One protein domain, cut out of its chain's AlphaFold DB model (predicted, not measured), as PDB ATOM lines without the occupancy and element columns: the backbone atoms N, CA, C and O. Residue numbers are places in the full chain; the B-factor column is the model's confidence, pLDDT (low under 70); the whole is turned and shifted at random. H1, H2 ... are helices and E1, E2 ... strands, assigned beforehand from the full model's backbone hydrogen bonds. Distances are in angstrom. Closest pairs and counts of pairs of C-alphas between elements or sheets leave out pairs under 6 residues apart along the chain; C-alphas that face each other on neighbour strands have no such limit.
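What this domain is: This is residues 38 to 187 and 202 to 255 of the 266 residues of an uncharacterized protein of Polaribacter sp. L12M9 (UniProt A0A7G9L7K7). A sheet of seven strands, curled like part of a barrel, wraps round the long helix H2, and a longer helix, H4, leaves the end of E7 as an arm whose residues 235 to 255 stick out. H1 lies over E1 and E2, and near the opposite end of E7 residues 176 to 187, of which 176 to 185 belong to H3, stick out. The printed part has 204 residues with four named helices and seven named strands, in the order H1 E1 E2 E3 H2 E4 E5 E6 H3 E7 H4; the class is mixed, helices and strands. The sheet is antiparallel, in the order E1 E2 E3 E7 E6 E5 E4. The whole is loose, with a radius of gyration of the C-alphas of 21.4 A and spans of 75 by 55 by 39 A.

Where its parts are: Find C-alpha 50 at (30.948, -20.738, 7.967); there H1 begins, residues 50 to 62, 18.3 A long. Next come E1, residues 70 to 75, E2, residues 78 to 87, and E3, residues 90 to 102, 36.1 A long. H2, residues 108 to 130, runs 32.5 A. Then read E4, residues 136 to 139, E5, residues 148 to 154, E6, residues 158 to 167, and H3, residues 175 to 185. E7, residues 206 to 219, runs 40.9 A, and H4, residues 220 to 255, runs 52.8 A to C-alpha 255 at (15.023, -70.233, -22.032).

How they stand to each other: Begin with the twisted sheet, whose edge strands are E1 and E4. E1 E2 E3 and E4 E5 E6 are meanders, each strand the antiparallel neighbour of the one before. Between E3 and E7, look at N 93 and O 215, 2.8 A apart, within hydrogen-bond range; between E7 and E6, at N 161 and O 216, also 2.8 A. The sheet curls round H2; the closest C-alphas of H2 and E1 are those of Ser 124 and Leu 75, 6.6 A apart. H1 is on the sheet, at a height over the sheet of 10.0 A, and runs along the strands, at 12 degrees to E2 on the local plane. H4 only grazes the sheet, with its residues 220 to 226; the C-alphas of Asn 220 and Arg 158 of E6 are its closest to that strand, 5.0 A apart. H3 is not on the sheet. In H1, H2, H3 and H4 every O i to N i+4 pair is within hydrogen-bond range.

The domain as a whole: The two C-alphas farthest apart, those of Asp 63 and Lys 255, are 75.2 A apart. Residues 188 to 201 are not printed, and C-alphas 187 and 202 are 25.8 A apart across the cut. Of the links that are printed whole, none is long. The mean pLDDT of the printed part is 73.9; residues 165 to 187 and 202 to 211 are among those under 70.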
ATOM      1  N   LYS A  38      39.425 -30.870  28.023       53.12
ATOM      2  CA  LYS A  38      38.720 -29.790  27.305       53.12
ATOM      3  C   LYS A  38      37.804 -30.432  26.255       53.12
ATOM      4  O   LYS A  38      38.290 -31.300  25.537       53.12
ATOM      5  N   PRO A  39      36.511 -30.069  26.142       57.88
ATOM      6  CA  PRO A  39      35.604 -30.686  25.174       57.88
ATOM      7  C   PRO A  39      36.234 -30.715  23.776       57.88
ATOM      8  O   PRO A  39      36.843 -29.739  23.348       57.88
ATOM      9  N   ILE A  40      36.093 -31.861  23.097       59.53
ATOM     10  CA  ILE A  40      36.855 -32.256  21.890       59.53
ATOM     11  C   ILE A  40      36.732 -31.211  20.776       59.53
ATOM     12  O   ILE A  40      37.600 -31.081  19.929       59.53
ATOM     13  N   PHE A  41      35.648 -30.449  20.802       65.75
ATOM     14  CA  PHE A  41      35.312 -29.472  19.788       65.75
ATOM     15  C   PHE A  41      35.226 -28.058  20.357       65.75
ATOM     16  O   PHE A  41      34.481 -27.281  19.801       65.75
ATOM     17  N   LEU A  42      35.898 -27.727  21.472       61.56
ATOM     18  CA  LEU A  42      36.054 -26.350  21.993       61.56
ATOM     19  C   LEU A  42      34.858 -25.418  21.696       61.56
ATOM     20  O   LEU A  42      35.008 -24.482  20.928       61.56
ATOM     21  N   SER A  43      33.666 -25.697  22.229       68.12
ATOM     22  CA  SER A  43      32.440 -24.900  21.992       68.12
ATOM     23  C   SER A  43      31.954 -24.725  20.535       68.12
ATOM     24  O   SER A  43      30.904 -24.115  20.355       68.12
ATOM     25  N   PHE A  44      32.608 -25.292  19.515       83.38
ATOM     26  CA  PHE A  44      32.120 -25.288  18.135       83.38
ATOM     27  C   PHE A  44      30.748 -25.968  18.045       83.38
ATOM     28  O   PHE A  44      30.505 -27.034  18.629       83.38
ATOM     29  N   SER A  45      29.851 -25.340  17.293       85.50
ATOM     30  CA  SER A  45      28.477 -25.784  17.087       85.50
ATOM     31  C   SER A  45      28.299 -26.195  15.621       85.50
ATOM     32  O   SER A  45      28.685 -25.444  14.727       85.50
ATOM     33  N   PRO A  46      27.733 -27.381  15.336       86.50
ATOM     34  CA  PRO A  46      27.347 -27.773  13.981       86.50
ATOM     35  C   PRO A  46      26.441 -26.755  13.287       86.50
ATOM     36  O   PRO A  46      26.506 -26.623  12.066       86.50
ATOM     37  N   GLU A  47      25.627 -26.051  14.071       88.25
ATOM     38  CA  GLU A  47      24.632 -25.075  13.632       88.25
ATOM     39  C   GLU A  47      25.233 -23.702  13.295       88.25
ATOM     40  O   GLU A  47      24.564 -22.887  12.661       88.25
ATOM     41  N   MET A  48      26.482 -23.432  13.689       89.88
ATOM     42  CA  MET A  48      27.136 -22.160  13.383       89.88
ATOM     43  C   MET A  48      27.387 -22.008  11.876       89.88
ATOM     44  O   MET A  48      27.629 -22.978  11.156       89.88
ATOM     45  N   THR A  49      27.368 -20.779  11.381       91.88
ATOM     46  CA  THR A  49      27.675 -20.459   9.983       91.88
ATOM     47  C   THR A  49      29.170 -20.620   9.681       91.88
ATOM     48  O   THR A  49      30.014 -20.631  10.580       91.88
ATOM     49  N   LYS A  50      29.534 -20.698   8.392       90.56
ATOM     50  CA  LYS A  50      30.948 -20.738   7.967       90.56
ATOM     51  C   LYS A  50      31.734 -19.516   8.470       90.56
ATOM     52  O   LYS A  50      32.851 -19.670   8.949       90.56
ATOM     53  N   SER A  51      31.125 -18.329   8.429       91.94
ATOM     54  CA  SER A  51      31.745 -17.084   8.906       91.94
ATOM     55  C   SER A  51      32.001 -17.103  10.418       91.94
ATOM     56  O   SER A  51      33.099 -16.770  10.867       91.94
ATOM     57  N   GLU A  52      31.020 -17.554  11.210       93.56
ATOM     58  CA  GLU A  52      31.176 -17.710  12.664       93.56
ATOM     59  C   GLU A  52      32.257 -18.734  13.004       93.56
ATOM     60  O   GLU A  52      33.098 -18.478  13.861       93.56
ATOM     61  N   PHE A  53      32.284 -19.862  12.290       92.00
ATOM     62  CA  PHE A  53      33.315 -20.881  12.451       92.00
ATOM     63  C   PHE A  53      34.722 -20.329  12.177       92.00
ATOM     64  O   PHE A  53      35.621 -20.499  12.999       92.00
ATOM     65  N   GLU A  54      34.928 -19.638  11.052       91.19
ATOM     66  CA  GLU A  54      36.231 -19.057  10.703       91.19
ATOM     67  C   GLU A  54      36.687 -18.002  11.714       91.19
ATOM     68  O   GLU A  54      37.870 -17.932  12.057       91.19
ATOM     69  N   LYS A  55      35.753 -17.179  12.208       91.19
ATOM     70  CA  LYS A  55      36.029 -16.207  13.267       91.19
ATOM     71  C   LYS A  55      36.480 -16.911  14.549       91.19
ATOM     72  O   LYS A  55      37.542 -16.577  15.066       91.19
ATOM     73  N   GLU A  56      35.736 -17.917  14.996       90.50
ATOM     74  CA  GLU A  56      36.046 -18.690  16.201       90.50
ATOM     75  C   GLU A  56      37.408 -19.409  16.080       90.50
ATOM     76  O   GLU A  56      38.204 -19.400  17.017       90.50
ATOM     77  N   ILE A  57      37.736 -19.982  14.913       90.00
ATOM     78  CA  ILE A  57      39.050 -20.598  14.656       90.00
ATOM     79  C   ILE A  57      40.177 -19.568  14.781       90.00
ATOM     80  O   ILE A  57      41.200 -19.856  15.411       90.00
ATOM     81  N   ARG A  58      40.007 -18.369  14.206       89.25
ATOM     82  CA  ARG A  58      40.999 -17.287  14.311       89.25
ATOM     83  C   ARG A  58      41.192 -16.847  15.758       89.25
ATOM     84  O   ARG A  58      42.332 -16.768  16.208       89.25
ATOM     85  N   GLU A  59      40.105 -16.623  16.492       89.81
ATOM     86  CA  GLU A  59      40.143 -16.206  17.899       89.81
ATOM     87  C   GLU A  59      40.832 -17.252  18.782       89.81
ATOM     88  O   GLU A  59      41.766 -16.923  19.515       89.81
ATOM     89  N   LYS A  60      40.470 -18.532  18.634       87.44
ATOM     90  CA  LYS A  60      41.102 -19.625  19.387       87.44
ATOM     91  C   LYS A  60      42.543 -19.923  18.965       87.44
ATOM     92  O   LYS A  60      43.296 -20.554  19.701       87.44
ATOM     93  N   THR A  61      42.941 -19.540  17.756       86.31
ATOM     94  CA  THR A  61      44.351 -19.618  17.341       86.31
ATOM     95  C   THR A  61      45.143 -18.470  17.959       86.31
ATOM     96  O   THR A  61      46.256 -18.675  18.445       86.31
ATOM     97  N   TRP A  62      44.557 -17.271  17.995       88.62
ATOM     98  CA  TRP A  62      45.153 -16.082  18.599       88.62
ATOM     99  C   TRP A  62      45.377 -16.241  20.108       88.62
ATOM    100  O   TRP A  62      46.460 -15.932  20.608       88.62
ATOM    101  N   ASP A  63      44.398 -16.794  20.830       87.56
ATOM    102  CA  ASP A  63      44.503 -17.057  22.273       87.56
ATOM    103  C   ASP A  63      45.339 -18.309  22.626       87.56
ATOM    104  O   ASP A  63      45.507 -18.638  23.803       87.56
ATOM    105  N   LYS A  64      45.907 -18.984  21.613       83.69
ATOM    106  CA  LYS A  64      46.724 -20.208  21.715       83.69
ATOM    107  C   LYS A  64      45.980 -21.429  22.264       83.69
ATOM    108  O   LYS A  64      46.616 -22.401  22.675       83.69
ATOM    109  N   THR A  65      44.650 -21.429  22.245       84.12
ATOM    110  CA  THR A  65      43.855 -22.632  22.513       84.12
ATOM    111  C   THR A  65      44.012 -23.662  21.390       84.12
ATOM    112  O   THR A  65      44.000 -24.864  21.663       84.12
ATOM    113  N   LEU A  66      44.190 -23.201  20.149       85.19
ATOM    114  CA  LEU A  66      44.535 -24.002  18.975       85.19
ATOM    115  C   LEU A  66      45.982 -23.749  18.552       85.19
ATOM    116  O   LEU A  66      46.420 -22.605  18.437       85.19
ATOM    117  N   GLU A  67      46.722 -24.818  18.258       83.88
ATOM    118  CA  GLU A  67      48.091 -24.709  17.747       83.88
ATOM    119  C   GLU A  67      48.036 -24.616  16.219       83.88
ATOM    120  O   GLU A  67      47.794 -25.617  15.547       83.88
ATOM    121  N   LEU A  68      48.238 -23.413  15.669       80.56
ATOM    122  CA  LEU A  68      48.160 -23.150  14.220       80.56
ATOM    123  C   LEU A  68      46.813 -23.589  13.610       80.56
ATOM    124  O   LEU A  68      46.778 -24.233  12.564       80.56
ATOM    125  N   GLY A  69      45.701 -23.314  14.301       77.31
ATOM    126  CA  GLY A  69      44.361 -23.736  13.874       77.31
ATOM    127  C   GLY A  69      44.071 -25.233  14.040       77.31
ATOM    128  O   GLY A  69      42.983 -25.682  13.686       77.31
ATOM    129  N   LYS A  70      45.007 -26.016  14.599       86.06
ATOM    130  CA  LYS A  70      44.837 -27.455  14.841       86.06
ATOM    131  C   LYS A  70      44.401 -27.739  16.273       86.06
ATOM    132  O   LYS A  70      44.910 -27.154  17.233       86.06
ATOM    133  N   PHE A  71      43.477 -28.686  16.414       86.94
ATOM    134  CA  PHE A  71      43.065 -29.233  17.698       86.94
ATOM    135  C   PHE A  71      44.011 -30.352  18.124       86.94
ATOM    136  O   PHE A  71      44.294 -31.263  17.349       86.94
ATOM    137  N   ILE A  72      44.487 -30.315  19.366       86.31
ATOM    138  CA  ILE A  72      45.400 -31.337  19.878       86.31
ATOM    139  C   ILE A  72      44.628 -32.287  20.779       86.31
ATOM    140  O   ILE A  72      44.102 -31.881  21.814       86.31
ATOM    141  N   ILE A  73      44.623 -33.567  20.415       85.62
ATOM    142  CA  ILE A  73      44.155 -34.637  21.293       85.62
ATOM    143  C   ILE A  73      45.379 -35.336  21.871       85.62
ATOM    144  O   ILE A  73      46.216 -35.851  21.132       85.62
ATOM    145  N   GLU A  74      45.485 -35.363  23.197       85.94
ATOM    146  CA  GLU A  74      46.535 -36.106  23.887       85.94
ATOM    147  C   GLU A  74      46.024 -37.491  24.306       85.94
ATOM    148  O   GLU A  74      45.083 -37.609  25.094       85.94
ATOM    149  N   LEU A  75      46.639 -38.544  23.762       84.81
ATOM    150  CA  LEU A  75      46.308 -39.944  24.039       84.81
ATOM    151  C   LEU A  75      47.590 -40.726  24.301       84.81
ATOM    152  O   LEU A  75      48.520 -40.671  23.497       84.81
ATOM    153  N   ASN A  76      47.630 -41.492  25.393       82.56
ATOM    154  CA  ASN A  76      48.785 -42.315  25.781       82.56
ATOM    155  C   ASN A  76      50.110 -41.526  25.745       82.56
ATOM    156  O   ASN A  76      51.097 -41.979  25.162       82.56
ATOM    157  N   SER A  77      50.096 -40.307  26.297       81.38
ATOM    158  CA  SER A  77      51.239 -39.379  26.327       81.38
ATOM    159  C   SER A  77      51.778 -38.964  24.948       81.38
ATOM    160  O   SER A  77      52.904 -38.482  24.833       81.38
ATOM    161  N   LYS A  78      50.989 -39.149  23.882       84.38
ATOM    162  CA  LYS A  78      51.267 -38.656  22.528       84.38
ATOM    163  C   LYS A  78      50.258 -37.581  22.149       84.38
ATOM    164  O   LYS A  78      49.069 -37.708  22.439       84.38
ATOM    165  N   LYS A  79      50.734 -36.542  21.465       86.31
ATOM    166  CA  LYS A  79      49.909 -35.447  20.946       86.31
ATOM    167  C   LYS A  79      49.580 -35.696  19.482       86.31
ATOM    168  O   LYS A  79      50.485 -35.787  18.659       86.31
ATOM    169  N   TYR A  80      48.295 -35.757  19.173       85.38
ATOM    170  CA  TYR A  80      47.776 -35.931  17.824       85.38
ATOM    171  C   TYR A  80      47.149 -34.617  17.369       85.38
ATOM    172  O   TYR A  80      46.269 -34.083  18.048       85.38
ATOM    173  N   LYS A  81      47.627 -34.077  16.246       87.38
ATOM    174  CA  LYS A  81      47.181 -32.788  15.705       87.38
ATOM    175  C   LYS A  81      46.092 -33.021  14.668       87.38
ATOM    176  O   LYS A  81      46.372 -33.522  13.584       87.38
ATOM    177  N   PHE A  82      44.872 -32.654  15.017       86.88
ATOM    178  CA  PHE A  82      43.713 -32.737  14.148       86.88
ATOM    179  C   PHE A  82      43.421 -31.387  13.523       86.88
ATOM    180  O   PHE A  82      43.453 -30.348  14.180       86.88
ATOM    181  N   GLU A  83      43.072 -31.412  12.257       88.50
ATOM    182  CA  GLU A  83      42.570 -30.249  11.555       88.50
ATOM    183  C   GLU A  83      41.079 -30.134  11.739       88.50
ATOM    184  O   GLU A  83      40.373 -31.138  11.762       88.50
ATOM    185  N   ILE A  84      40.607 -28.905  11.885       88.00
ATOM    186  CA  ILE A  84      39.212 -28.626  12.182       88.00
ATOM    187  C   ILE A  84      38.575 -28.069  10.922       88.00
ATOM    188  O   ILE A  84      39.039 -27.072  10.378       88.00
ATOM    189  N   GLN A  85      37.500 -28.700  10.470       88.31
ATOM    190  CA  GLN A  85      36.767 -28.290   9.280       88.31
ATOM    191  C   GLN A  85      35.275 -28.180   9.585       88.31
ATOM    192  O   GLN A  85      34.709 -29.013  10.301       88.31
ATOM    193  N   LYS A  86      34.619 -27.177   8.997       86.94
ATOM    194  CA  LYS A  86      33.162 -27.043   9.020       86.94
ATOM    195  C   LYS A  86      32.565 -27.827   7.855       86.94
ATOM    196  O   LYS A  86      32.796 -27.493   6.697       86.94
ATOM    197  N   GLY A  87      31.801 -28.867   8.166       86.06
ATOM    198  CA  GLY A  87      30.851 -29.455   7.226       86.06
ATOM    199  C   GLY A  87      29.550 -28.656   7.206       86.06
ATOM    200  O   GLY A  87      29.347 -27.780   8.044       86.06
ATOM    201  N   GLU A  88      28.639 -28.983   6.291       86.00
ATOM    202  CA  GLU A  88      27.334 -28.312   6.176       86.00
ATOM    203  C   GLU A  88      26.594 -28.278   7.523       86.00
ATOM    204  O   GLU A  88      26.376 -27.203   8.075       86.00
ATOM    205  N   ASN A  89      26.392 -29.451   8.129       86.12
ATOM    206  CA  ASN A  89      25.744 -29.615   9.436       86.12
ATOM    207  C   ASN A  89      26.651 -30.345  10.439       86.12
ATOM    208  O   ASN A  89      26.181 -31.133  11.263       86.12
ATOM    209  N   SER A  90      27.971 -30.157  10.332       89.19
ATOM    210  CA  SER A  90      28.926 -30.846  11.201       89.19
ATOM    211  C   SER A  90      30.200 -30.067  11.473       89.19
ATOM    212  O   SER A  90      30.600 -29.212  10.688       89.19
ATOM    213  N   ILE A  91      30.881 -30.421  12.561       89.50
ATOM    214  CA  ILE A  91      32.291 -30.079  12.775       89.50
ATOM    215  C   ILE A  91      33.101 -31.359  12.626       89.50
ATOM    216  O   ILE A  91      32.780 -32.376  13.239       89.50
ATOM    217  N   ASN A  92      34.134 -31.328  11.797       88.31
ATOM    218  CA  ASN A  92      34.961 -32.484  11.499       88.31
ATOM    219  C   ASN A  92      36.372 -32.241  12.022       88.31
ATOM    220  O   ASN A  92      36.973 -31.213  11.723       88.31
ATOM    221  N   LEU A  93      36.897 -33.198  12.782       88.31
ATOM    222  CA  LEU A  93      38.319 -33.281  13.078       88.31
ATOM    223  C   LEU A  93      38.950 -34.315  12.166       88.31
ATOM    224  O   LEU A  93      38.588 -35.492  12.216       88.31
ATOM    225  N   PHE A  94      39.901 -33.874  11.361       85.69
ATOM    226  CA  PHE A  94      40.638 -34.706  10.437       85.69
ATOM    227  C   PHE A  94      42.053 -34.945  10.948       85.69
ATOM    228  O   PHE A  94      42.779 -34.011  11.275       85.69
ATOM    229  N   TYR A  95      42.454 -36.206  10.996       82.94
ATOM    230  CA  TYR A  95      43.836 -36.594  11.217       82.94
ATOM    231  C   TYR A  95      44.321 -37.388  10.017       82.94
ATOM    232  O   TYR A  95      43.763 -38.435   9.678       82.94
ATOM    233  N   GLY A  96      45.366 -36.859   9.390       72.81
ATOM    234  CA  GLY A  96      46.082 -37.487   8.301       72.81
ATOM    235  C   GLY A  96      47.571 -37.454   8.594       72.81
ATOM    236  O   GLY A  96      48.173 -36.385   8.609       72.81
ATOM    237  N   GLU A  97      48.167 -38.623   8.802       65.94
ATOM    238  CA  GLU A  97      49.611 -38.783   8.665       65.94
ATOM    239  C   GLU A  97      49.866 -39.441   7.314       65.94
ATOM    240  O   GLU A  97      49.481 -40.589   7.075       65.94
ATOM    241  N   SER A  98      50.470 -38.677   6.408       55.78
ATOM    242  CA  SER A  98      50.977 -39.194   5.146       55.78
ATOM    243  C   SER A  98      52.454 -39.517   5.314       55.78
ATOM    244  O   SER A  98      53.277 -38.609   5.448       55.78
ATOM    245  N   GLU A  99      52.806 -40.797   5.268       52.91
ATOM    246  CA  GLU A  99      54.196 -41.189   5.059       52.91
ATOM    247  C   GLU A  99      54.420 -41.393   3.559       52.91
ATOM    248  O   GLU A  99      53.782 -42.231   2.916       52.91
ATOM    249  N   ILE A 100      55.332 -40.605   2.984       51.72
ATOM    250  CA  ILE A 100      55.816 -40.840   1.624       51.72
ATOM    251  C   ILE A 100      56.825 -41.974   1.727       51.72
ATOM    252  O   ILE A 100      57.944 -41.790   2.208       51.72
ATOM    253  N   LEU A 101      56.425 -43.161   1.295       49.84
ATOM    254  CA  LEU A 101      57.290 -44.323   1.318       49.84
ATOM    255  C   LEU A 101      57.681 -44.666  -0.119       49.84
ATOM    256  O   LEU A 101      56.849 -44.906  -0.993       49.84
ATOM    257  N   ASN A 102      58.985 -44.687  -0.386       50.44
ATOM    258  CA  ASN A 102      59.478 -45.268  -1.627       50.44
ATOM    259  C   ASN A 102      59.233 -46.792  -1.569       50.44
ATOM    260  O   ASN A 102      59.466 -47.416  -0.531       50.44
ATOM    261  N   ARG A 103      58.737 -47.381  -2.664       46.72
ATOM    262  CA  ARG A 103      58.295 -48.785  -2.765       46.72
ATOM    263  C   ARG A 103      59.354 -49.782  -2.286       46.72
ATOM    264  O   ARG A 103      59.028 -50.776  -1.650       46.72
ATOM    265  N   GLU A 104      60.629 -49.474  -2.506       45.16
ATOM    266  CA  GLU A 104      61.778 -50.275  -2.049       45.16
ATOM    267  C   GLU A 104      61.890 -50.366  -0.513       45.16
ATOM    268  O   GLU A 104      62.464 -51.312   0.024       45.16
ATOM    269  N   PHE A 105      61.314 -49.405   0.212       48.25
ATOM    270  CA  PHE A 105      61.347 -49.327   1.673       48.25
ATOM    271  C   PHE A 105      60.056 -49.795   2.339       48.25
ATOM    272  O   PHE A 105      60.011 -49.824   3.572       48.25
ATOM    273  N   LEU A 106      59.035 -50.157   1.563       49.56
ATOM    274  CA  LEU A 106      57.780 -50.730   2.029       49.56
ATOM    275  C   LEU A 106      57.881 -52.246   2.037       49.56
ATOM    276  O   LEU A 106      57.655 -52.931   1.046       49.56
ATOM    277  N   ASN A 107      58.230 -52.782   3.199       52.84
ATOM    278  CA  ASN A 107      58.128 -54.207   3.448       52.84
ATOM    279  C   ASN A 107      56.936 -54.496   4.364       52.84
ATOM    280  O   ASN A 107      56.471 -53.636   5.117       52.84
ATOM    281  N   LEU A 108      56.481 -55.751   4.338       50.75
ATOM    282  CA  LEU A 108      55.378 -56.256   5.161       50.75
ATOM    283  C   LEU A 108      55.495 -55.829   6.637       50.75
ATOM    284  O   LEU A 108      54.491 -55.560   7.292       50.75
ATOM    285  N   LYS A 109      56.723 -55.763   7.165       55.84
ATOM    286  CA  LYS A 109      57.001 -55.390   8.555       55.84
ATOM    287  C   LYS A 109      56.619 -53.935   8.839       55.84
ATOM    288  O   LYS A 109      55.939 -53.687   9.827       55.84
ATOM    289  N   LYS A 110      56.995 -52.986   7.978       62.06
ATOM    290  CA  LYS A 110      56.631 -51.569   8.146       62.06
ATOM    291  C   LYS A 110      55.134 -51.326   7.970       62.06
ATOM    292  O   LYS A 110      54.544 -50.637   8.795       62.06
ATOM    293  N   SER A 111      54.495 -51.956   6.983       59.31
ATOM    294  CA  SER A 111      53.039 -51.841   6.811       59.31
ATOM    295  C   SER A 111      52.274 -52.364   8.032       59.31
ATOM    296  O   SER A 111      51.288 -51.758   8.441       59.31
ATOM    297  N   LYS A 112      52.745 -53.454   8.660       64.88
ATOM    298  CA  LYS A 112      52.166 -53.960   9.915       64.88
ATOM    299  C   LYS A 112      52.262 -52.940  11.046       64.88
ATOM    300  O   LYS A 112      51.252 -52.691  11.690       64.88
ATOM    301  N   VAL A 113      53.427 -52.319  11.235       72.31
ATOM    302  CA  VAL A 113      53.630 -51.291  12.274       72.31
ATOM    303  C   VAL A 113      52.688 -50.103  12.067       72.31
ATOM    304  O   VAL A 113      52.063 -49.645  13.019       72.31
ATOM    305  N   ILE A 114      52.528 -49.636  10.827       70.50
ATOM    306  CA  ILE A 114      51.610 -48.537  10.496       70.50
ATOM    307  C   ILE A 114      50.160 -48.907  10.846       70.50
ATOM    308  O   ILE A 114      49.471 -48.153  11.535       70.50
ATOM    309  N   ILE A 115      49.707 -50.095  10.429       71.31
ATOM    310  CA  ILE A 115      48.353 -50.591  10.724       71.31
ATOM    311  C   ILE A 115      48.146 -50.762  12.237       71.31
ATOM    312  O   ILE A 115      47.073 -50.456  12.757       71.31
ATOM    313  N   GLU A 116      49.151 -51.255  12.961       76.25
ATOM    314  CA  GLU A 116      49.103 -51.405  14.418       76.25
ATOM    315  C   GLU A 116      49.001 -50.050  15.121       76.25
ATOM    316  O   GLU A 116      48.124 -49.877  15.967       76.25
ATOM    317  N   ASN A 117      49.806 -49.061  14.722       78.06
ATOM    318  CA  ASN A 117      49.729 -47.703  15.260       78.06
ATOM    319  C   ASN A 117      48.346 -47.079  15.033       78.06
ATOM    320  O   ASN A 117      47.779 -46.480  15.948       78.06
ATOM    321  N   GLN A 118      47.760 -47.284  13.849       75.88
ATOM    322  CA  GLN A 118      46.410 -46.812  13.545       75.88
ATOM    323  C   GLN A 118      45.361 -47.482  14.439       75.88
ATOM    324  O   GLN A 118      44.497 -46.801  14.992       75.88
ATOM    325  N   LYS A 119      45.450 -48.804  14.632       79.69
ATOM    326  CA  LYS A 119      44.559 -49.540  15.544       79.69
ATOM    327  C   LYS A 119      44.688 -49.049  16.982       79.69
ATOM    328  O   LYS A 119      43.678 -48.919  17.668       79.69
ATOM    329  N   ILE A 120      45.905 -48.755  17.438       84.38
ATOM    330  CA  ILE A 120      46.153 -48.207  18.776       84.38
ATOM    331  C   ILE A 120      45.483 -46.838  18.923       84.38
ATOM    332  O   ILE A 120      44.751 -46.632  19.893       84.38
ATOM    333  N   LEU A 121      45.677 -45.923  17.967       83.75
ATOM    334  CA  LEU A 121      45.050 -44.599  17.995       83.75
ATOM    335  C   LEU A 121      43.518 -44.701  17.967       83.75
ATOM    336  O   LEU A 121      42.846 -44.098  18.803       83.75
ATOM    337  N   MET A 122      42.971 -45.523  17.069       83.88
ATOM    338  CA  MET A 122      41.536 -45.795  16.971       83.88
ATOM    339  C   MET A 122      40.960 -46.294  18.298       83.88
ATOM    340  O   MET A 122      40.008 -45.714  18.819       83.88
ATOM    341  N   ASN A 123      41.557 -47.339  18.875       86.50
ATOM    342  CA  ASN A 123      41.101 -47.908  20.142       86.50
ATOM    343  C   ASN A 123      41.195 -46.895  21.287       86.50
ATOM    344  O   ASN A 123      40.302 -46.840  22.130       86.50
ATOM    345  N   SER A 124      42.237 -46.063  21.290       87.12
ATOM    346  CA  SER A 124      42.423 -45.017  22.299       87.12
ATOM    347  C   SER A 124      41.336 -43.944  22.208       87.12
ATOM    348  O   SER A 124      40.798 -43.529  23.231       87.12
ATOM    349  N   LEU A 125      40.951 -43.534  20.994       85.75
ATOM    350  CA  LEU A 125      39.831 -42.611  20.789       85.75
ATOM    351  C   LEU A 125      38.499 -43.238  21.186       85.75
ATOM    352  O   LEU A 125      37.731 -42.617  21.909       85.75
ATOM    353  N   ILE A 126      38.228 -44.478  20.780       86.31
ATOM    354  CA  ILE A 126      37.020 -45.205  21.198       86.31
ATOM    355  C   ILE A 126      36.927 -45.241  22.727       86.31
ATOM    356  O   ILE A 126      35.881 -44.935  23.299       86.31
ATOM    357  N   GLN A 127      38.030 -45.568  23.400       85.44
ATOM    358  CA  GLN A 127      38.088 -45.613  24.856       85.44
ATOM    359  C   GLN A 127      37.871 -44.231  25.488       85.44
ATOM    360  O   GLN A 127      37.166 -44.133  26.492       85.44
ATOM    361  N   LEU A 128      38.398 -43.162  24.880       84.19
ATOM    362  CA  LEU A 128      38.162 -41.786  25.321       84.19
ATOM    363  C   LEU A 128      36.662 -41.461  25.397       84.19
ATOM    364  O   LEU A 128      36.226 -40.831  26.360       84.19
ATOM    365  N   PHE A 129      35.869 -41.901  24.415       82.19
ATOM    366  CA  PHE A 129      34.417 -41.697  24.426       82.19
ATOM    367  C   PHE A 129      33.687 -42.664  25.358       82.19
ATOM    368  O   PHE A 129      32.806 -42.228  26.093       82.19
ATOM    369  N   ARG A 130      34.078 -43.944  25.402       83.56
ATOM    370  CA  ARG A 130      33.475 -44.946  26.305       83.56
ATOM    371  C   ARG A 130      33.625 -44.600  27.781       83.56
ATOM    372  O   ARG A 130      32.734 -44.878  28.574       83.56
ATOM    373  N   ASN A 131      34.746 -43.992  28.157       80.94
ATOM    374  CA  ASN A 131      34.998 -43.603  29.543       80.94
ATOM    375  C   ASN A 131      34.098 -42.443  30.006       80.94
ATOM    376  O   ASN A 131      33.996 -42.182  31.207       80.94
ATOM    377  N   LYS A 132      33.433 -41.735  29.084       75.38
ATOM    378  CA  LYS A 132      32.507 -40.655  29.421       75.38
ATOM    379  C   LYS A 132      31.111 -41.223  29.650       75.38
ATOM    380  O   LYS A 132      30.432 -41.604  28.705       75.38
ATOM    381  N   LYS A 133      30.655 -41.185  30.906       71.06
ATOM    382  CA  LYS A 133      29.331 -41.685  31.338       71.06
ATOM    383  C   LYS A 133      28.143 -41.098  30.567       71.06
ATOM    384  O   LYS A 133      27.074 -41.690  30.554       71.06
ATOM    385  N   GLU A 134      28.320 -39.928  29.967       78.19
ATOM    386  CA  GLU A 134      27.281 -39.221  29.217       78.19
ATOM    387  C   GLU A 134      27.083 -39.762  27.798       78.19
ATOM    388  O   GLU A 134      26.051 -39.485  27.190       78.19
ATOM    389  N   TYR A 135      28.056 -40.509  27.266       79.56
ATOM    390  CA  TYR A 135      27.996 -41.055  25.919       79.56
ATOM    391  C   TYR A 135      27.564 -42.521  25.933       79.56
ATOM    392  O   TYR A 135      28.157 -43.367  26.598       79.56
ATOM    393  N   ILE A 136      26.554 -42.820  25.127       81.50
ATOM    394  CA  ILE A 136      26.095 -44.167  24.812       81.50
ATOM    395  C   ILE A 136      26.665 -44.534  23.441       81.50
ATOM    396  O   ILE A 136      26.512 -43.784  22.473       81.50
ATOM    397  N   GLU A 137      27.346 -45.674  23.355       85.62
ATOM    398  CA  GLU A 137      27.860 -46.205  22.094       85.62
ATOM    399  C   GLU A 137      26.754 -46.931  21.322       85.62
ATOM    400  O   GLU A 137      26.068 -47.807  21.850       85.62
ATOM    401  N   TYR A 138      26.627 -46.604  20.040       78.88
ATOM    402  CA  TYR A 138      25.727 -47.238  19.092       78.88
ATOM    403  C   TYR A 138      26.544 -47.967  18.034       78.88
ATOM    404  O   TYR A 138      27.426 -47.409  17.375       78.88
ATOM    405  N   LYS A 139      26.209 -49.240  17.836       71.06
ATOM    406  CA  LYS A 139      26.837 -50.057  16.808       71.06
ATOM    407  C   LYS A 139      26.269 -49.683  15.443       71.06
ATOM    408  O   LYS A 139      25.108 -49.967  15.152       71.06
ATOM    409  N   MET A 140      27.098 -49.082  14.595       73.75
ATOM    410  CA  MET A 140      26.723 -48.817  13.209       73.75
ATOM    411  C   MET A 140      26.719 -50.119  12.389       73.75
ATOM    412  O   MET A 140      27.583 -50.981  12.592       73.75
ATOM    413  N   PRO A 141      25.765 -50.298  11.456       60.97
ATOM    414  CA  PRO A 141      25.794 -51.422  10.533       60.97
ATOM    415  C   PRO A 141      27.082 -51.376   9.704       60.97
ATOM    416  O   PRO A 141      27.467 -50.325   9.189       60.97
ATOM    417  N   LYS A 142      27.754 -52.526   9.574       57.03
ATOM    418  CA  LYS A 142      28.939 -52.652   8.718       57.03
ATOM    419  C   LYS A 142      28.526 -52.404   7.268       57.03
ATOM    420  O   LYS A 142      27.779 -53.199   6.698       57.03
ATOM    421  N   LEU A 143      29.020 -51.322   6.676       54.28
ATOM    422  CA  LEU A 143      28.868 -51.065   5.249       54.28
ATOM    423  C   LEU A 143      29.839 -51.996   4.518       54.28
ATOM    424  O   LEU A 143      31.047 -51.827   4.614       54.28
ATOM    425  N   LYS A 144      29.319 -53.027   3.841       44.78
ATOM    426  CA  LYS A 144      30.137 -54.063   3.177       44.78
ATOM    427  C   LYS A 144      31.068 -53.510   2.083       44.78
ATOM    428  O   LYS A 144      32.048 -54.171   1.759       44.78
ATOM    429  N   GLU A 145      30.758 -52.341   1.526       48.09
ATOM    430  CA  GLU A 145      31.479 -51.738   0.392       48.09
ATOM    431  C   GLU A 145      32.577 -50.753   0.820       48.09
ATOM    432  O   GLU A 145      33.549 -50.561   0.094       48.09
ATOM    433  N   ASP A 146      32.483 -50.188   2.025       54.41
ATOM    434  CA  ASP A 146      33.475 -49.257   2.545       54.41
ATOM    435  C   ASP A 146      34.369 -49.997   3.546       54.41
ATOM    436  O   ASP A 146      33.894 -50.481   4.571       54.41
ATOM    437  N   LYS A 147      35.692 -50.016   3.331       60.88
ATOM    438  CA  LYS A 147      36.698 -50.425   4.344       60.88
ATOM    439  C   LYS A 147      36.755 -49.448   5.539       60.88
ATOM    440  O   LYS A 147      37.817 -49.224   6.116       60.88
ATOM    441  N   LYS A 148      35.629 -48.804   5.853       68.19
ATOM    442  CA  LYS A 148      35.471 -47.804   6.895       68.19
ATOM    443  C   LYS A 148      34.881 -48.457   8.129       68.19
ATOM    444  O   LYS A 148      33.768 -48.982   8.094       68.19
ATOM    445  N   GLU A 149      35.610 -48.387   9.230       75.56
ATOM    446  CA  GLU A 149      35.049 -48.715  10.538       75.56
ATOM    447  C   GLU A 149      34.366 -47.465  11.096       75.56
ATOM    448  O   GLU A 149      34.934 -46.372  11.060       75.56
ATOM    449  N   LEU A 150      33.120 -47.620  11.556       82.69
ATOM    450  CA  LEU A 150      32.284 -46.529  12.053       82.69
ATOM    451  C   LEU A 150      31.865 -46.801  13.497       82.69
ATOM    452  O   LEU A 150      31.309 -47.861  13.788       82.69
ATOM    453  N   TYR A 151      32.061 -45.815  14.368       85.75
ATOM    454  CA  TYR A 151      31.611 -45.847  15.759       85.75
ATOM    455  C   TYR A 151      30.796 -44.597  16.047       85.75
ATOM    456  O   TYR A 151      31.279 -43.485  15.846       85.75
ATOM    457  N   LEU A 152      29.559 -44.775  16.505       88.75
ATOM    458  CA  LEU A 152      28.673 -43.671  16.851       88.75
ATOM    459  C   LEU A 152      28.550 -43.587  18.370       88.75
ATOM    460  O   LEU A 152      28.153 -44.550  19.014       88.75
ATOM    461  N   PHE A 153      28.837 -42.425  18.935       87.94
ATOM    462  CA  PHE A 153      28.616 -42.117  20.342       87.94
ATOM    463  C   PHE A 153      27.585 -41.003  20.437       87.94
ATOM    464  O   PHE A 153      27.733 -39.984  19.767       87.94
ATOM    465  N   ARG A 154      26.547 -41.160  21.259       86.81
ATOM    466  CA  ARG A 154      25.530 -40.114  21.451       86.81
ATOM    467  C   ARG A 154      25.393 -39.769  22.920       86.81
ATOM    468  O   ARG A 154      25.427 -40.661  23.760       86.81
ATOM    469  N   ASN A 155      25.212 -38.491  23.215       83.69
ATOM    470  CA  ASN A 155      24.725 -38.030  24.509       83.69
ATOM    471  C   ASN A 155      23.348 -37.361  24.326       83.69
ATOM    472  O   ASN A 155      22.742 -37.462  23.256       83.69
ATOM    473  N   LYS A 156      22.837 -36.688  25.363       80.88
ATOM    474  CA  LYS A 156      21.511 -36.041  25.325       80.88
ATOM    475  C   LYS A 156      21.352 -35.022  24.192       80.88
ATOM    476  O   LYS A 156      20.252 -34.856  23.681       80.88
ATOM    477  N   GLU A 157      22.432 -34.367  23.793       79.25
ATOM    478  CA  GLU A 157      22.379 -33.223  22.883       79.25
ATOM    479  C   GLU A 157      22.972 -33.537  21.506       79.25
ATOM    480  O   GLU A 157      22.523 -33.014  20.486       79.25
ATOM    481  N   ARG A 158      24.009 -34.376  21.466       84.69
ATOM    482  CA  ARG A 158      24.957 -34.437  20.356       84.69
ATOM    483  C   ARG A 158      25.377 -35.862  20.016       84.69
ATOM    484  O   ARG A 158      25.425 -36.756  20.865       84.69
ATOM    485  N   SER A 159      25.744 -36.032  18.751       87.75
ATOM    486  CA  SER A 159      26.234 -37.274  18.160       87.75
ATOM    487  C   SER A 159      27.663 -37.101  17.650       87.75
ATOM    488  O   SER A 159      27.980 -36.134  16.961       87.75
ATOM    489  N   VAL A 160      28.526 -38.062  17.965       87.50
ATOM    490  CA  VAL A 160      29.911 -38.134  17.501       87.50
ATOM    491  C   VAL A 160      30.090 -39.392  16.675       87.50
ATOM    492  O   VAL A 160      29.946 -40.503  17.183       87.50
ATOM    493  N   LEU A 161      30.422 -39.216  15.404       88.00
ATOM    494  CA  LEU A 161      30.728 -40.295  14.485       88.00
ATOM    495  C   LEU A 161      32.239 -40.365  14.285       88.00
ATOM    496  O   LEU A 161      32.834 -39.497  13.652       88.00
ATOM    497  N   LEU A 162      32.858 -41.424  14.794       86.50
ATOM    498  CA  LEU A 162      34.225 -41.771  14.434       86.50
ATOM    499  C   LEU A 162      34.184 -42.582  13.149       86.50
ATOM    500  O   LEU A 162      33.496 -43.605  13.088       86.50
ATOM    501  N   SER A 163      34.930 -42.142  12.143       81.38
ATOM    502  CA  SER A 163      35.147 -42.912  10.929       81.38
ATOM    503  C   SER A 163      36.631 -43.086  10.653       81.38
ATOM    504  O   SER A 163      37.420 -42.139  10.668       81.38
ATOM    505  N   PHE A 164      37.000 -44.333  10.405       75.50
ATOM    506  CA  PHE A 164      38.373 -44.740  10.169       75.50
ATOM    507  C   PHE A 164      38.447 -45.307   8.769       75.50
ATOM    508  O   PHE A 164      37.819 -46.327   8.498       75.50
ATOM    509  N   LEU A 165      39.191 -44.657   7.875       67.44
ATOM    510  CA  LEU A 165      39.444 -45.204   6.551       67.44
ATOM    511  C   LEU A 165      40.818 -45.866   6.557       67.44
ATOM    512  O   LEU A 165      41.843 -45.199   6.690       67.44
ATOM    513  N   ASN A 166      40.836 -47.187   6.389       57.75
ATOM    514  CA  ASN A 166      42.069 -47.911   6.120       57.75
ATOM    515  C   ASN A 166      42.230 -48.073   4.604       57.75
ATOM    516  O   ASN A 166      41.830 -49.079   4.008       57.75
ATOM    517  N   SER A 167      42.753 -47.030   3.963       51.53
ATOM    518  CA  SER A 167      43.122 -47.060   2.554       51.53
ATOM    519  C   SER A 167      44.625 -47.266   2.424       51.53
ATOM    520  O   SER A 167      45.385 -46.316   2.265       51.53
ATOM    521  N   GLY A 168      45.062 -48.526   2.426       48.34
ATOM    522  CA  GLY A 168      46.293 -48.890   1.724       48.34
ATOM    523  C   GLY A 168      46.062 -48.710   0.223       48.34
ATOM    524  O   GLY A 168      45.780 -49.683  -0.473       48.34
ATOM    525  N   ASN A 169      46.063 -47.466  -0.256       41.41
ATOM    526  CA  ASN A 169      45.899 -47.162  -1.669       41.41
ATOM    527  C   ASN A 169      47.274 -47.155  -2.328       41.41
ATOM    528  O   ASN A 169      48.111 -46.306  -2.045       41.41
ATOM    529  N   ILE A 170      47.485 -48.079  -3.261       39.72
ATOM    530  CA  ILE A 170      48.578 -47.980  -4.226       39.72
ATOM    531  C   ILE A 170      48.216 -46.818  -5.157       39.72
ATOM    532  O   ILE A 170      47.499 -47.006  -6.139       39.72
ATOM    533  N   VAL A 171      48.659 -45.603  -4.838       40.66
ATOM    534  CA  VAL A 171      48.536 -44.474  -5.764       40.66
ATOM    535  C   VAL A 171      49.600 -44.658  -6.843       40.66
ATOM    536  O   VAL A 171      50.763 -44.324  -6.649       40.66
ATOM    537  N   ARG A 172      49.219 -45.242  -7.984       42.00
ATOM    538  CA  ARG A 172      50.045 -45.191  -9.195       42.00
ATOM    539  C   ARG A 172      49.883 -43.797  -9.788       42.00
ATOM    540  O   ARG A 172      48.918 -43.574 -10.504       42.00
ATOM    541  N   SER A 173      50.783 -42.864  -9.490       44.00
ATOM    542  CA  SER A 173      50.764 -41.567 -10.170       44.00
ATOM    543  C   SER A 173      51.326 -41.727 -11.580       44.00
ATOM    544  O   SER A 173      52.506 -42.053 -11.759       44.00
ATOM    545  N   THR A 174      50.491 -41.525 -12.591       51.03
ATOM    546  CA  THR A 174      50.953 -41.365 -13.971       51.03
ATOM    547  C   THR A 174      51.513 -39.954 -14.179       51.03
ATOM    548  O   THR A 174      51.336 -39.058 -13.354       51.03
ATOM    549  N   LYS A 175      52.216 -39.734 -15.299       50.28
ATOM    550  CA  LYS A 175      52.661 -38.388 -15.696       50.28
ATOM    551  C   LYS A 175      51.464 -37.438 -15.891       50.28
ATOM    552  O   LYS A 175      51.579 -36.253 -15.606       50.28
ATOM    553  N   GLU A 176      50.332 -37.974 -16.338       48.62
ATOM    554  CA  GLU A 176      49.085 -37.235 -16.567       48.62
ATOM    555  C   GLU A 176      48.453 -36.777 -15.247       48.62
ATOM    556  O   GLU A 176      48.061 -35.618 -15.139       48.62
ATOM    557  N   ASP A 177      48.456 -37.626 -14.212       47.28
ATOM    558  CA  ASP A 177      47.995 -37.239 -12.870       47.28
ATOM    559  C   ASP A 177      48.847 -36.097 -12.301       47.28
ATOM    560  O   ASP A 177      48.323 -35.138 -11.738       47.28
ATOM    561  N   PHE A 178      50.169 -36.158 -12.491       51.34
ATOM    562  CA  PHE A 178      51.076 -35.094 -12.059       51.34
ATOM    563  C   PHE A 178      50.784 -33.761 -12.760       51.34
ATOM    564  O   PHE A 178      50.707 -32.723 -12.102       51.34
ATOM    565  N   GLU A 179      50.596 -33.771 -14.082       51.44
ATOM    566  CA  GLU A 179      50.242 -32.558 -14.826       51.44
ATOM    567  C   GLU A 179      48.852 -32.028 -14.430       51.44
ATOM    568  O   GLU A 179      48.682 -30.815 -14.304       51.44
ATOM    569  N   TYR A 180      47.890 -32.908 -14.133       51.00
ATOM    570  CA  TYR A 180      46.580 -32.533 -13.590       51.00
ATOM    571  C   TYR A 180      46.690 -31.811 -12.236       51.00
ATOM    572  O   TYR A 180      46.148 -30.715 -12.080       51.00
ATOM    573  N   TYR A 181      47.443 -32.363 -11.276       48.78
ATOM    574  CA  TYR A 181      47.613 -31.749  -9.952       48.78
ATOM    575  C   TYR A 181      48.442 -30.459  -9.989       48.78
ATOM    576  O   TYR A 181      48.108 -29.497  -9.301       48.78
ATOM    577  N   LYS A 182      49.460 -30.382 -10.852       47.34
ATOM    578  CA  LYS A 182      50.232 -29.151 -11.083       47.34
ATOM    579  C   LYS A 182      49.368 -28.022 -11.662       47.34
ATOM    580  O   LYS A 182      49.571 -26.851 -11.352       47.34
ATOM    581  N   ASN A 183      48.386 -28.361 -12.495       52.91
ATOM    582  CA  ASN A 183      47.445 -27.385 -13.047       52.91
ATOM    583  C   ASN A 183      46.387 -26.926 -12.027       52.91
ATOM    584  O   ASN A 183      45.860 -25.823 -12.173       52.91
ATOM    585  N   LEU A 184      46.096 -27.736 -11.002       46.06
ATOM    586  CA  LEU A 184      45.278 -27.334  -9.853       46.06
ATOM    587  C   LEU A 184      46.029 -26.357  -8.938       46.06
ATOM    588  O   LEU A 184      45.433 -25.397  -8.473       46.06
ATOM    589  N   GLU A 185      47.340 -26.538  -8.758       45.50
ATOM    590  CA  GLU A 185      48.200 -25.657  -7.948       45.50
ATOM    591  C   GLU A 185      48.272 -24.215  -8.498       45.50
ATOM    592  O   GLU A 185      48.384 -23.255  -7.743       45.50
ATOM    593  N   ASN A 186      48.129 -24.046  -9.819       47.34
ATOM    594  CA  ASN A 186      48.120 -22.736 -10.482       47.34
ATOM    595  C   ASN A 186      46.750 -22.030 -10.471       47.34
ATOM    596  O   ASN A 186      46.643 -20.894 -10.937       47.34
ATOM    597  N   LYS A 187      45.692 -22.679  -9.971       43.81
ATOM    598  CA  LYS A 187      44.373 -22.067  -9.786       43.81
ATOM    599  C   LYS A 187      44.164 -21.839  -8.294       43.81
ATOM    600  O   LYS A 187      43.829 -22.764  -7.572       43.81
ATOM    601  N   GLU A 202      62.423 -38.731 -12.368       39.72
ATOM    602  CA  GLU A 202      62.521 -40.077 -12.940       39.72
ATOM    603  C   GLU A 202      61.328 -40.931 -12.512       39.72
ATOM    604  O   GLU A 202      60.854 -40.822 -11.384       39.72
ATOM    605  N   LYS A 203      60.849 -41.783 -13.429       42.28
ATOM    606  CA  LYS A 203      59.741 -42.736 -13.255       42.28
ATOM    607  C   LYS A 203      60.024 -43.748 -12.128       42.28
ATOM    608  O   LYS A 203      60.283 -44.918 -12.398       42.28
ATOM    609  N   LYS A 204      59.951 -43.332 -10.865       45.59
ATOM    610  CA  LYS A 204      59.926 -44.230  -9.706       45.59
ATOM    611  C   LYS A 204      58.501 -44.290  -9.170       45.59
ATOM    612  O   LYS A 204      57.920 -43.273  -8.821       45.59
ATOM    613  N   GLN A 205      57.927 -45.492  -9.158       45.91
ATOM    614  CA  GLN A 205      56.625 -45.749  -8.544       45.91
ATOM    615  C   GLN A 205      56.753 -45.549  -7.028       45.91
ATOM    616  O   GLN A 205      57.420 -46.341  -6.362       45.91
ATOM    617  N   THR A 206      56.136 -44.503  -6.485       44.69
ATOM    618  CA  THR A 206      56.005 -44.287  -5.039       44.69
ATOM    619  C   THR A 206      54.654 -44.803  -4.561       44.69
ATOM    620  O   THR A 206      53.627 -44.556  -5.186       44.69
ATOM    621  N   GLU A 207      54.646 -45.550  -3.457       48.09
ATOM    622  CA  GLU A 207      53.418 -46.043  -2.833       48.09
ATOM    623  C   GLU A 207      53.117 -45.160  -1.617       48.09
ATOM    624  O   GLU A 207      53.888 -45.103  -0.662       48.09
ATOM    625  N   HIS A 208      51.998 -44.437  -1.654       45.06
ATOM    626  CA  HIS A 208      51.593 -43.554  -0.562       45.06
ATOM    627  C   HIS A 208      50.688 -44.307   0.411       45.06
ATOM    628  O   HIS A 208      49.593 -44.731   0.047       45.06
ATOM    629  N   TYR A 209      51.125 -44.448   1.662       50.34
ATOM    630  CA  TYR A 209      50.273 -44.965   2.729       50.34
ATOM    631  C   TYR A 209      49.620 -43.783   3.424       50.34
ATOM    632  O   TYR A 209      50.271 -43.000   4.115       50.34
ATOM    633  N   LEU A 210      48.321 -43.643   3.185       54.38
ATOM    634  CA  LEU A 210      47.523 -42.547   3.702       54.38
ATOM    635  C   LEU A 210      46.577 -43.099   4.761       54.38
ATOM    636  O   LEU A 210      45.645 -43.846   4.451       54.38
ATOM    637  N   ASN A 211      46.837 -42.740   6.016       62.06
ATOM    638  CA  ASN A 211      45.958 -43.077   7.125       62.06
ATOM    639  C   ASN A 211      45.090 -41.874   7.444       62.06
ATOM    640  O   ASN A 211      45.597 -40.862   7.925       62.06
ATOM    641  N   TYR A 212      43.788 -42.016   7.212       71.50
ATOM    642  CA  TYR A 212      42.827 -40.962   7.480       71.50
ATOM    643  C   TYR A 212      41.856 -41.358   8.574       71.50
ATOM    644  O   TYR A 212      41.298 -42.461   8.603       71.50
ATOM    645  N   MET A 213      41.629 -40.405   9.458       79.38
ATOM    646  CA  MET A 213      40.707 -40.529  10.561       79.38
ATOM    647  C   MET A 213      39.873 -39.272  10.654       79.38
ATOM    648  O   MET A 213      40.401 -38.163  10.626       79.38
ATOM    649  N   TRP A 214      38.570 -39.472  10.784       84.75
ATOM    650  CA  TRP A 214      37.616 -38.390  10.918       84.75
ATOM    651  C   TRP A 214      36.820 -38.584  12.198       84.75
ATOM    652  O   TRP A 214      36.283 -39.664  12.454       84.75
ATOM    653  N   ILE A 215      36.722 -37.523  12.982       85.62
ATOM    654  CA  ILE A 215      35.813 -37.422  14.118       85.62
ATOM    655  C   ILE A 215      34.801 -36.353  13.732       85.62
ATOM    656  O   ILE A 215      35.108 -35.163  13.744       85.62
ATOM    657  N   SER A 216      33.608 -36.782  13.344       87.75
ATOM    658  CA  SER A 216      32.542 -35.888  12.906       87.75
ATOM    659  C   SER A 216      31.535 -35.668  14.021       87.75
ATOM    660  O   SER A 216      31.168 -36.589  14.751       87.75
ATOM    661  N   TYR A 217      31.084 -34.432  14.137       86.75
ATOM    662  CA  TYR A 217      30.233 -33.960  15.210       86.75
ATOM    663  C   TYR A 217      28.933 -33.387  14.667       86.75
ATOM    664  O   TYR A 217      28.981 -32.479  13.842       86.75
ATOM    665  N   TYR A 218      27.799 -33.889  15.148       87.25
ATOM    666  CA  TYR A 218      26.462 -33.539  14.667       87.25
ATOM    667  C   TYR A 218      25.510 -33.251  15.830       87.25
ATOM    668  O   TYR A 218      25.679 -33.774  16.940       87.25
ATOM    669  N   SER A 219      24.444 -32.504  15.544       87.69
ATOM    670  CA  SER A 219      23.237 -32.553  16.369       87.69
ATOM    671  C   SER A 219      22.608 -33.951  16.293       87.69
ATOM    672  O   SER A 219      22.789 -34.691  15.319       87.69
ATOM    673  N   ASN A 220      21.874 -34.347  17.337       85.88
ATOM    674  CA  ASN A 220      21.199 -35.645  17.332       85.88
ATOM    675  C   ASN A 220      20.180 -35.762  16.188       85.88
ATOM    676  O   ASN A 220      20.169 -36.783  15.504       85.88
ATOM    677  N   GLU A 221      19.401 -34.711  15.937       87.12
ATOM    678  CA  GLU A 221      18.411 -34.677  14.858       87.12
ATOM    679  C   GLU A 221      19.051 -34.885  13.479       87.12
ATOM    680  O   GLU A 221      18.577 -35.700  12.684       87.12
ATOM    681  N   GLU A 222      20.158 -34.194  13.200       87.50
ATOM    682  CA  GLU A 222      20.838 -34.317  11.914       87.50
ATOM    683  C   GLU A 222      21.425 -35.715  11.720       87.50
ATOM    684  O   GLU A 222      21.309 -36.313  10.647       87.50
ATOM    685  N   MET A 223      21.991 -36.293  12.782       87.62
ATOM    686  CA  MET A 223      22.474 -37.668  12.731       87.62
ATOM    687  C   MET A 223      21.338 -38.660  12.442       87.62
ATOM    688  O   MET A 223      21.523 -39.593  11.657       87.62
ATOM    689  N   ASP A 224      20.147 -38.458  13.010       85.06
ATOM    690  CA  ASP A 224      18.986 -39.311  12.738       85.06
ATOM    691  C   ASP A 224      18.496 -39.171  11.290       85.06
ATOM    692  O   ASP A 224      18.168 -40.182  10.655       85.06
ATOM    693  N   LYS A 225      18.523 -37.958  10.718       84.44
ATOM    694  CA  LYS A 225      18.256 -37.730   9.286       84.44
ATOM    695  C   LYS A 225      19.264 -38.473   8.408       84.44
ATOM    696  O   LYS A 225      18.857 -39.163   7.468       84.44
ATOM    697  N   LEU A 226      20.556 -38.406   8.736       82.06
ATOM    698  CA  LEU A 226      21.626 -39.110   8.017       82.06
ATOM    699  C   LEU A 226      21.493 -40.637   8.099       82.06
ATOM    700  O   LEU A 226      21.693 -41.334   7.102       82.06
ATOM    701  N   ILE A 227      21.145 -41.180   9.267       80.00
ATOM    702  CA  ILE A 227      20.927 -42.625   9.436       80.00
ATOM    703  C   ILE A 227      19.698 -43.065   8.634       80.00
ATOM    704  O   ILE A 227      19.748 -44.067   7.915       80.00
ATOM    705  N   SER A 228      18.610 -42.301   8.719       76.75
ATOM    706  CA  SER A 228      17.346 -42.610   8.048       76.75
ATOM    707  C   SER A 228      17.467 -42.545   6.524       76.75
ATOM    708  O   SER A 228      16.971 -43.437   5.833       76.75
ATOM    709  N   SER A 229      18.162 -41.538   5.985       74.50
ATOM    710  CA  SER A 229      18.405 -41.414   4.542       74.50
ATOM    711  C   SER A 229      19.260 -42.571   4.019       74.50
ATOM    712  O   SER A 229      18.895 -43.202   3.026       74.50
ATOM    713  N   LYS A 230      20.333 -42.941   4.732       71.19
ATOM    714  CA  LYS A 230      21.167 -44.097   4.369       71.19
ATOM    715  C   LYS A 230      20.408 -45.416   4.430       71.19
ATOM    716  O   LYS A 230      20.582 -46.245   3.538       71.19
ATOM    717  N   LYS A 231      19.557 -45.615   5.441       71.44
ATOM    718  CA  LYS A 231      18.718 -46.816   5.542       71.44
ATOM    719  C   LYS A 231      17.782 -46.936   4.338       71.44
ATOM    720  O   LYS A 231      17.769 -47.978   3.697       71.44
ATOM    721  N   ARG A 232      17.105 -45.845   3.957       62.00
ATOM    722  CA  ARG A 232      16.247 -45.813   2.758       62.00
ATOM    723  C   ARG A 232      17.011 -46.161   1.477       62.00
ATOM    724  O   ARG A 232      16.494 -46.899   0.646       62.00
ATOM    725  N   ILE A 233      18.239 -45.662   1.320       62.75
ATOM    726  CA  ILE A 233      19.089 -45.984   0.161       62.75
ATOM    727  C   ILE A 233      19.456 -47.475   0.140       62.75
ATOM    728  O   ILE A 233      19.399 -48.104  -0.915       62.75
ATOM    729  N   LEU A 234      19.819 -48.048   1.292       65.25
ATOM    730  CA  LEU A 234      20.151 -49.472   1.410       65.25
ATOM    731  C   LEU A 234      18.945 -50.369   1.116       65.25
ATOM    732  O   LEU A 234      19.081 -51.348   0.381       65.25
ATOM    733  N   ASP A 235      17.774 -50.013   1.642       69.88
ATOM    734  CA  ASP A 235      16.531 -50.752   1.412       69.88
ATOM    735  C   ASP A 235      16.155 -50.722  -0.080       69.88
ATOM    736  O   ASP A 235      15.885 -51.770  -0.669       69.88
ATOM    737  N   LYS A 236      16.273 -49.557  -0.734       73.19
ATOM    738  CA  LYS A 236      16.039 -49.412  -2.178       73.19
ATOM    739  C   LYS A 236      17.010 -50.248  -3.022       73.19
ATOM    740  O   LYS A 236      16.571 -50.959  -3.923       73.19
ATOM    741  N   LYS A 237      18.315 -50.229  -2.712       69.12
ATOM    742  CA  LYS A 237      19.314 -51.070  -3.404       69.12
ATOM    743  C   LYS A 237      18.995 -52.565  -3.271       69.12
ATOM    744  O   LYS A 237      19.112 -53.310  -4.239       69.12
ATOM    745  N   SER A 238      18.570 -52.999  -2.082       73.25
ATOM    746  CA  SER A 238      18.168 -54.388  -1.820       73.25
ATOM    747  C   SER A 238      16.937 -54.798  -2.637       73.25
ATOM    748  O   SER A 238      16.881 -55.907  -3.172       73.25
ATOM    749  N   GLU A 239      15.952 -53.908  -2.783       80.12
ATOM    750  CA  GLU A 239      14.784 -54.150  -3.639       80.12
ATOM    751  C   GLU A 239      15.148 -54.234  -5.124       80.12
ATOM    752  O   GLU A 239      14.701 -55.160  -5.804       80.12
ATOM    753  N   GLU A 240      15.998 -53.333  -5.620       82.88
ATOM    754  CA  GLU A 240      16.499 -53.363  -7.001       82.88
ATOM    755  C   GLU A 240      17.256 -54.671  -7.299       82.88
ATOM    756  O   GLU A 240      17.051 -55.299  -8.342       82.88
ATOM    757  N   GLU A 241      18.076 -55.148  -6.357       80.75
ATOM    758  CA  GLU A 241      18.797 -56.418  -6.485       80.75
ATOM    759  C   GLU A 241      17.843 -57.624  -6.497       80.75
ATOM    760  O   GLU A 241      17.965 -58.508  -7.352       80.75
ATOM    761  N   LYS A 242      16.819 -57.635  -5.630       85.44
ATOM    762  CA  LYS A 242      15.765 -58.667  -5.644       85.44
ATOM    763  C   LYS A 242      14.995 -58.683  -6.963       85.44
ATOM    764  O   LYS A 242      14.723 -59.762  -7.495       85.44
ATOM    765  N   GLN A 243      14.656 -57.514  -7.508       86.88
ATOM    766  CA  GLN A 243      13.981 -57.403  -8.804       86.88
ATOM    767  C   GLN A 243      14.868 -57.919  -9.944       86.88
ATOM    768  O   GLN A 243      14.391 -58.672 -10.796       86.88
ATOM    769  N   LYS A 244      16.168 -57.598  -9.924       90.56
ATOM    770  CA  LYS A 244      17.145 -58.099 -10.900       90.56
ATOM    771  C   LYS A 244      17.272 -59.623 -10.853       90.56
ATOM    772  O   LYS A 244      17.210 -60.265 -11.899       90.56
ATOM    773  N   ILE A 245      17.375 -60.213  -9.660       87.06
ATOM    774  CA  ILE A 245      17.422 -61.675  -9.482       87.06
ATOM    775  C   ILE A 245      16.128 -62.329  -9.983       87.06
ATOM    776  O   ILE A 245      16.186 -63.341 -10.680       87.06
ATOM    777  N   LYS A 246      14.958 -61.753  -9.673       91.81
ATOM    778  CA  LYS A 246      13.664 -62.270 -10.149       91.81
ATOM    779  C   LYS A 246      13.587 -62.266 -11.678       91.81
ATOM    780  O   LYS A 246      13.162 -63.259 -12.261       91.81
ATOM    781  N   LYS A 247      14.039 -61.185 -12.320       92.44
ATOM    782  CA  LYS A 247      14.081 -61.077 -13.784       92.44
ATOM    783  C   LYS A 247      15.003 -62.130 -14.408       92.44
ATOM    784  O   LYS A 247      14.584 -62.803 -15.340       92.44
ATOM    785  N   LEU A 248      16.202 -62.323 -13.856       90.75
ATOM    786  CA  LEU A 248      17.147 -63.341 -14.334       90.75
ATOM    787  C   LEU A 248      16.570 -64.760 -14.233       90.75
ATOM    788  O   LEU A 248      16.682 -65.525 -15.185       90.75
ATOM    789  N   LYS A 249      15.888 -65.088 -13.127       91.62
ATOM    790  CA  LYS A 249      15.206 -66.384 -12.971       91.62
ATOM    791  C   LYS A 249      14.100 -66.589 -14.007       91.62
ATOM    792  O   LYS A 249      14.025 -67.653 -14.607       91.62
ATOM    793  N   MET A 250      13.285 -65.565 -14.269       92.62
ATOM    794  CA  MET A 250      12.244 -65.639 -15.304       92.62
ATOM    795  C   MET A 250      12.833 -65.802 -16.713       92.62
ATOM    796  O   MET A 250      12.288 -66.537 -17.534       92.62
ATOM    797  N   GLU A 251      13.948 -65.130 -17.014       92.75
ATOM    798  CA  GLU A 251      14.654 -65.287 -18.291       92.75
ATOM    799  C   GLU A 251      15.228 -66.703 -18.461       92.75
ATOM    800  O   GLU A 251      15.153 -67.269 -19.553       92.75
ATOM    801  N   GLU A 252      15.764 -67.290 -17.390       92.06
ATOM    802  CA  GLU A 252      16.266 -68.666 -17.368       92.06
ATOM    803  C   GLU A 252      15.136 -69.692 -17.551       92.06
ATOM    804  O   GLU A 252      15.235 -70.576 -18.402       92.06
ATOM    805  N   GLU A 253      14.012 -69.524 -16.849       93.75
ATOM    806  CA  GLU A 253      12.814 -70.360 -17.010       93.75
ATOM    807  C   GLU A 253      12.260 -70.302 -18.442       93.75
ATOM    808  O   GLU A 253      11.947 -71.339 -19.032       93.75
ATOM    809  N   MET A 254      12.189 -69.108 -19.045       92.25
ATOM    810  CA  MET A 254      11.753 -68.958 -20.437       92.25
ATOM    811  C   MET A 254      12.712 -69.623 -21.429       92.25
ATOM    812  O   MET A 254      12.256 -70.231 -22.401       92.25
ATOM    813  N   LYS A 255      14.030 -69.529 -21.204       92.31
ATOM    814  CA  LYS A 255      15.023 -70.233 -22.032       92.31
ATOM    815  C   LYS A 255      14.845 -71.745 -21.934       92.31
ATOM    816  O   LYS A 255      14.784 -72.408 -22.966       92.31
TER     817      LYS A 255